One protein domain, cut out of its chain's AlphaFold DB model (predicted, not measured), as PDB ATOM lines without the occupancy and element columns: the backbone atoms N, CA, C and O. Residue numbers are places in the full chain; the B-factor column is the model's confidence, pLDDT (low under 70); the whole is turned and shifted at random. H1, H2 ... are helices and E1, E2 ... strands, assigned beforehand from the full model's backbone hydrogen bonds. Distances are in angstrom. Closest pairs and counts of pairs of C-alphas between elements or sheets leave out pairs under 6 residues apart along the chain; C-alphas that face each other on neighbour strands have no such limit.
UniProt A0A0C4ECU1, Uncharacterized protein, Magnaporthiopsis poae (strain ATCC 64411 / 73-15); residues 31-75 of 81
ATOM      1  N   ALA A  31      41.431 141.440 118.907       88.94
ATOM      2  CA  ALA A  31      40.082 141.209 118.401       88.94
ATOM      3  C   ALA A  31      39.486 139.899 118.940       88.94
ATOM      4  O   ALA A  31      38.340 139.893 119.382       88.94
ATOM      5  N   ALA A  32      40.258 138.808 118.952       90.38
ATOM      6  CA  ALA A  32      39.817 137.525 119.495       90.38
ATOM      7  C   ALA A  32      39.548 137.596 121.007       90.38
ATOM      8  O   ALA A  32      38.534 137.086 121.474       90.38
ATOM      9  N   ASP A  33      40.412 138.279 121.758       91.25
ATOM     10  CA  ASP A  33      40.262 138.527 123.190       91.25
ATOM     11  C   ASP A  33      38.988 139.330 123.475       91.25
ATOM     12  O   ASP A  33      38.218 138.975 124.369       91.25
ATOM     13  N   LYS A  34      38.733 140.391 122.693       92.06
ATOM     14  CA  LYS A  34      37.503 141.183 122.815       92.06
ATOM     15  C   LYS A  34      36.282 140.331 122.475       92.06
ATOM     16  O   LYS A  34      35.296 140.356 123.202       92.06
ATOM     17  N   GLN A  35      36.357 139.547 121.402       92.88
ATOM     18  CA  GLN A  35      35.262 138.681 120.981       92.88
ATOM     19  C   GLN A  35      34.954 137.603 122.023       92.88
ATOM     20  O   GLN A  35      33.789 137.283 122.232       92.88
ATOM     21  N   ALA A  36      35.965 137.062 122.705       93.38
ATOM     22  CA  ALA A  36      35.763 136.117 123.794       93.38
ATOM     23  C   ALA A  36      34.974 136.750 124.950       93.38
ATOM     24  O   ALA A  36      34.042 136.124 125.444       93.38
ATOM     25  N   LEU A  37      35.290 137.996 125.328       94.06
ATOM     26  CA  LEU A  37      34.525 138.735 126.338       94.06
ATOM     27  C   LEU A  37      33.068 138.941 125.888       94.06
ATOM     28  O   LEU A  37      32.159 138.603 126.635       94.06
ATOM     29  N   ILE A  38      32.837 139.399 124.649       94.69
ATOM     30  CA  ILE A  38      31.481 139.606 124.094       94.69
ATOM     31  C   ILE A  38      30.689 138.295 124.075       94.69
ATOM     32  O   ILE A  38      29.516 138.252 124.427       94.69
ATOM     33  N   ASN A  39      31.330 137.199 123.674       94.06
ATOM     34  CA  ASN A  39      30.675 135.899 123.585       94.06
ATOM     35  C   ASN A  39      30.296 135.332 124.957       94.06
ATOM     36  O   ASN A  39      29.392 134.498 125.017       94.06
ATOM     37  N   LEU A  40      31.013 135.721 126.015       93.38
ATOM     38  CA  LEU A  40      30.738 135.320 127.390       93.38
ATOM     39  C   LEU A  40      29.740 136.243 128.084       93.38
ATOM     40  O   LEU A  40      29.031 135.758 128.958       93.38
ATOM     41  N   ASP A  41      29.652 137.519 127.721       94.81
ATOM     42  CA  ASP A  41      28.734 138.448 128.380       94.81
ATOM     43  C   ASP A  41      27.275 137.964 128.297       94.81
ATOM     44  O   ASP A  41      26.796 137.484 127.265       94.81
ATOM     45  N   GLY A  42      26.587 137.980 129.440       92.62
ATOM     46  CA  GLY A  42      25.219 137.488 129.585       92.62
ATOM     47  C   GLY A  42      25.055 135.969 129.452       92.62
ATOM     48  O   GLY A  42      23.925 135.474 129.493       92.62
ATOM     49  N   LYS A  43      26.137 135.193 129.292       94.38
ATOM     50  CA  LYS A  43      26.038 133.729 129.227       94.38
ATOM     51  C   LYS A  43      25.781 133.126 130.601       94.38
ATOM     52  O   LYS A  43      26.340 133.606 131.586       94.38
ATOM     53  N   PRO A  44      24.989 132.042 130.675       94.38
ATOM     54  CA  PRO A  44      24.820 131.303 131.914       94.38
ATOM     55  C   PRO A  44      26.157 130.703 132.350       94.38
ATOM     56  O   PRO A  44      26.918 130.176 131.535       94.38
ATOM     57  N   VAL A  45      26.428 130.782 133.646       92.81
ATOM     58  CA  VAL A  45      27.607 130.194 134.289       92.81
ATOM     59  C   VAL A  45      27.143 129.277 135.411       92.81
ATOM     60  O   VAL A  45      25.966 129.283 135.767       92.81
ATOM     61  N   ASP A  46      28.051 128.473 135.962       90.19
ATOM     62  CA  ASP A  46      27.710 127.602 137.085       90.19
ATOM     63  C   ASP A  46      27.101 128.433 138.235       90.19
ATOM     64  O   ASP A  46      27.765 129.342 138.748       90.19
ATOM     65  N   PRO A  47      25.848 128.154 138.646       84.00
ATOM     66  CA  PRO A  47      25.171 128.903 139.700       84.00
ATOM     67  C   PRO A  47      25.830 128.736 141.076       84.00
ATOM     68  O   PRO A  47      25.546 129.517 141.980       84.00
ATOM     69  N   ASN A  48      26.714 127.747 141.240       89.88
ATOM     70  CA  ASN A  48      27.481 127.543 142.467       89.88
ATOM     71  C   ASN A  48      28.774 128.371 142.509       89.88
ATOM     72  O   ASN A  48      29.471 128.361 143.528       89.88
ATOM     73  N   LEU A  49      29.126 129.080 141.429       87.81
ATOM     74  CA  LEU A  49      30.266 129.990 141.456       87.81
ATOM     75  C   LEU A  49      29.995 131.133 142.441       87.81
ATOM     76  O   LEU A  49      28.928 131.750 142.394       87.81
ATOM     77  N   PRO A  50      30.972 131.477 143.299       89.25
ATOM     78  CA  PRO A  50      30.854 132.648 144.147       89.25
ATOM     79  C   PRO A  50      30.600 133.906 143.304       89.25
ATOM     80  O   PRO A  50      31.254 134.084 142.268       89.25
ATOM     81  N   PRO A  51      29.705 134.809 143.736       88.25
ATOM     82  CA  PRO A  51      29.503 136.074 143.047       88.25
ATOM     83  C   PRO A  51      30.814 136.869 143.006       88.25
ATOM     84  O   PRO A  51      31.566 136.916 143.980       88.25
ATOM     85  N   GLY A  52      31.106 137.471 141.857       88.81
ATOM     86  CA  GLY A  52      32.357 138.179 141.591       88.81
ATOM     87  C   GLY A  52      33.528 137.274 141.194       88.81
ATOM     88  O   GLY A  52      34.611 137.782 140.902       88.81
ATOM     89  N   ARG A  53      33.353 135.945 141.141       93.75
ATOM     90  CA  ARG A  53      34.415 135.038 140.689       93.75
ATOM     91  C   ARG A  53      34.759 135.310 139.227       93.75
ATOM     92  O   ARG A  53      33.895 135.227 138.362       93.75
ATOM     93  N   THR A  54      36.032 135.574 138.947       93.00
ATOM     94  CA  THR A  54      36.535 135.753 137.579       93.00
ATOM     95  C   THR A  54      36.393 134.465 136.766       93.00
ATOM     96  O   THR A  54      36.868 133.408 137.182       93.00
ATOM     97  N   ILE A  55      35.757 134.578 135.601       93.56
ATOM     98  CA  ILE A  55      35.535 133.498 134.629       93.56
ATOM     99  C   ILE A  55      36.566 133.587 133.505       93.56
ATOM    100  O   ILE A  55      37.171 132.589 133.125       93.56
ATOM    101  N   LEU A  56      36.783 134.798 132.996       93.56
ATOM    102  CA  LEU A  56      37.765 135.104 131.965       93.56
ATOM    103  C   LEU A  56      38.475 136.399 132.348       93.56
ATOM    104  O   LEU A  56      37.843 137.348 132.797       93.56
ATOM    105  N   SER A  57      39.788 136.453 132.165       94.31
ATOM    106  CA  SER A  57      40.546 137.700 132.186       94.31
ATOM    107  C   SER A  57      41.613 137.604 131.113       94.31
ATOM    108  O   SER A  57      42.377 136.641 131.067       94.31
ATOM    109  N   ASN A  58      41.612 138.573 130.210       92.44
ATOM    110  CA  ASN A  58      42.571 138.669 129.124       92.44
ATOM    111  C   ASN A  58      43.017 140.127 128.984       92.44
ATOM    112  O   ASN A  58      42.620 140.996 129.760       92.44
ATOM    113  N   GLY A  59      43.856 140.424 127.998       89.06
ATOM    114  CA  GLY A  59      44.363 141.785 127.864       89.06
ATOM    115  C   GLY A  59      43.324 142.807 127.371       89.06
ATOM    116  O   GLY A  59      43.706 143.948 127.148       89.06
ATOM    117  N   GLN A  60      42.069 142.435 127.094       91.81
ATOM    118  CA  GLN A  60      41.008 143.386 126.725       91.81
ATOM    119  C   GLN A  60      40.060 143.691 127.886       91.81
ATOM    120  O   GLN A  60      39.326 144.673 127.804       91.81
ATOM    121  N   GLY A  61      40.077 142.887 128.952       94.44
ATOM    122  CA  GLY A  61      39.110 143.011 130.032       94.44
ATOM    123  C   GLY A  61      38.959 141.749 130.875       94.44
ATOM    124  O   GLY A  61      39.806 140.847 130.870       94.44
ATOM    125  N   ASN A  62      37.860 141.682 131.616       95.94
ATOM    126  CA  ASN A  62      37.514 140.537 132.443       95.94
ATOM    127  C   ASN A  62      36.010 140.236 132.413       95.94
ATOM    128  O   ASN A  62      35.202 141.069 132.033       95.94
ATOM    129  N   CYS A  63      35.650 139.023 132.815       95.38
ATOM    130  CA  CYS A  63      34.283 138.591 133.061       95.38
ATOM    131  C   CYS A  63      34.199 137.976 134.451       95.38
ATOM    132  O   CYS A  63      35.063 137.176 134.824       95.38
ATOM    133  N   ALA A  64      33.142 138.294 135.190       95.25
ATOM    134  CA  ALA A  64      32.871 137.733 136.504       95.25
ATOM    135  C   ALA A  64      31.485 137.085 136.563       95.25
ATOM    136  O   ALA A  64      30.558 137.514 135.881       95.25
ATOM    137  N   ALA A  65      31.347 136.051 137.389       94.75
ATOM    138  CA  ALA A  65      30.067 135.417 137.666       94.75
ATOM    139  C   ALA A  65      29.218 136.332 138.554       94.75
ATOM    140  O   ALA A  65      29.613 136.667 139.670       94.75
ATOM    141  N   VAL A  66      28.043 136.726 138.084       93.25
ATOM    142  CA  VAL A  66      27.081 137.547 138.819       93.25
ATOM    143  C   VAL A  66      25.709 136.917 138.636       93.25
ATOM    144  O   VAL A  66      25.223 136.809 137.520       93.25
ATOM    145  N   GLN A  67      25.085 136.477 139.731       89.06
ATOM    146  CA  GLN A  67      23.712 135.941 139.721       89.06
ATOM    147  C   GLN A  67      23.476 134.810 138.690       89.06
ATOM    148  O   GLN A  67      22.416 134.731 138.077       89.06
ATOM    149  N   GLY A  68      24.461 133.928 138.489       90.06
ATOM    150  CA  GLY A  68      24.351 132.801 137.551       90.06
ATOM    151  C   GLY A  68      24.594 133.157 136.080       90.06
ATOM    152  O   GLY A  68      24.453 132.290 135.218       90.06
ATOM    153  N   VAL A  69      25.011 134.391 135.783       93.94
ATOM    154  CA  VAL A  69      25.478 134.803 134.452       93.94
ATOM    155  C   VAL A  69      26.890 135.382 134.502       93.94
ATOM    156  O   VAL A  69      27.381 135.782 135.556       93.94
ATOM    157  N   ALA A  70      27.572 135.413 133.366       94.69
ATOM    158  CA  ALA A  70      28.811 136.155 133.193       94.69
ATOM    159  C   ALA A  70      28.509 137.630 132.898       94.69
ATOM    160  O   ALA A  70      27.682 137.935 132.042       94.69
ATOM    161  N   VAL A  71      29.202 138.535 133.584       95.06
ATOM    162  CA  VAL A  71      29.183 139.979 133.318       95.06
ATOM    163  C   VAL A  71      30.601 140.417 132.992       95.06
ATOM    164  O   VAL A  71      31.506 140.224 133.810       95.06
ATOM    165  N   CYS A  72      30.795 140.978 131.802       95.62
ATOM    166  CA  CYS A  72      32.097 141.305 131.241       95.62
ATOM    167  C   CYS A  72      32.331 142.815 131.141       95.62
ATOM    168  O   CYS A  72      31.441 143.589 130.787       95.62
ATOM    169  N   GLN A  73      33.558 143.237 131.431       95.69
ATOM    170  CA  GLN A  73      34.003 144.625 131.373       95.69
ATOM    171  C   GLN A  73      35.347 144.734 130.653       95.69
ATOM    172  O   GLN A  73      36.161 143.809 130.691       95.69
ATOM    173  N   ASP A  74      35.578 145.864 129.989       94.06
ATOM    174  CA  ASP A  74      36.866 146.199 129.396       94.06
ATOM    175  C   ASP A  74      37.891 146.605 130.475       94.06
ATOM    176  O   ASP A  74      37.585 146.701 131.665       94.06
ATOM    177  N   LEU A  75      39.134 146.871 130.067       90.94
ATOM    178  CA  LEU A  75      40.183 147.342 130.984       90.94
ATOM    179  C   LEU A  75      39.874 148.687 131.673       90.94
ATOM    180  O   LEU A  75      40.537 149.025 132.651       90.94
TER     181      LEU A  75
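This is residues 31 to 75 of the 81 residues of an uncharacterized protein of Magnaporthiopsis poae (strain ATCC 64411 / 73-15) (UniProt A0A0C4ECU1). A small sheet of three antiparallel strands, E1, E2 and E3, has one helix, H1, packed over one of its faces and running along the strands, in two layers, a helix layer and a sheet layer, with no named helix on the other face. A long stretch with no named element, residues 41 to 53, leads from the end of H1 to E1, an edge strand. The printed part has 45 residues, with one named helix and three named strands in the order H1, E1, E2, E3; the sheet order is E1, E2, E3, and the class is mixed, helices and strands. The whole is compact, with a radius of gyration of the C-alphas of 9.7 A, and its spans of 30 by 15 by 11 A make it only just elongated.

H1, residues 31 to 40, is on the sheet formed by E1, residues 54 to 58, E2, residues 61 to 66, and E3, residues 69 to 74. Its height over the sheet is 8.8 A. It lies over E2, but only just over that strand alone: on the local plane 6 of its 10 C-alphas fall on E2, 2 on E1 and 1 on E3. It runs along the strands, at 8 degrees to E2 on the local plane. The closest C-alphas of H1 and E3 are those of Leu 37 and Cys 72, 6.0 A apart; those of H1 and E2 are Leu 37 and Cys 63, at 6.7 A. In H1 every O i to N i+4 pair is within hydrogen-bond range. The strands form a meander, each the antiparallel neighbour of the one before. E1 and E2 are a hairpin, with 172 degrees between their directions; N 55 and O 63 are within hydrogen-bond range at 2.8 A, as are N 63 and O 56 at 2.8 A. E2 and E3 are a hairpin too, with 155 degrees between their directions; N 66 and O 69 are within hydrogen-bond range at 2.8 A, and N 73 and O 62 at 2.8 A. E2 is the inner strand.

H1 begins with C-alpha 31 at (40.082, 141.209, 118.401) and is 14.2 A long from first to last C-alpha. E1 begins with C-alpha 54 at (36.535, 135.753, 137.579) and measures 10.8 A. E2 measures 15.9 A and E3 16.9 A. E3 ends with C-alpha 74 at (36.866, 146.199, 129.396).

The two C-alphas farthest apart are those of Ala 31 and Asn 48, at 30.4 A. The printed part has no cut. The link from H1 to E1, 13 residues, is long; the links from E1 to E2 and from E2 to E3, 2 residues each, are tight. The mean pLDDT of the printed part is 92.5, and no printed residue is under 70.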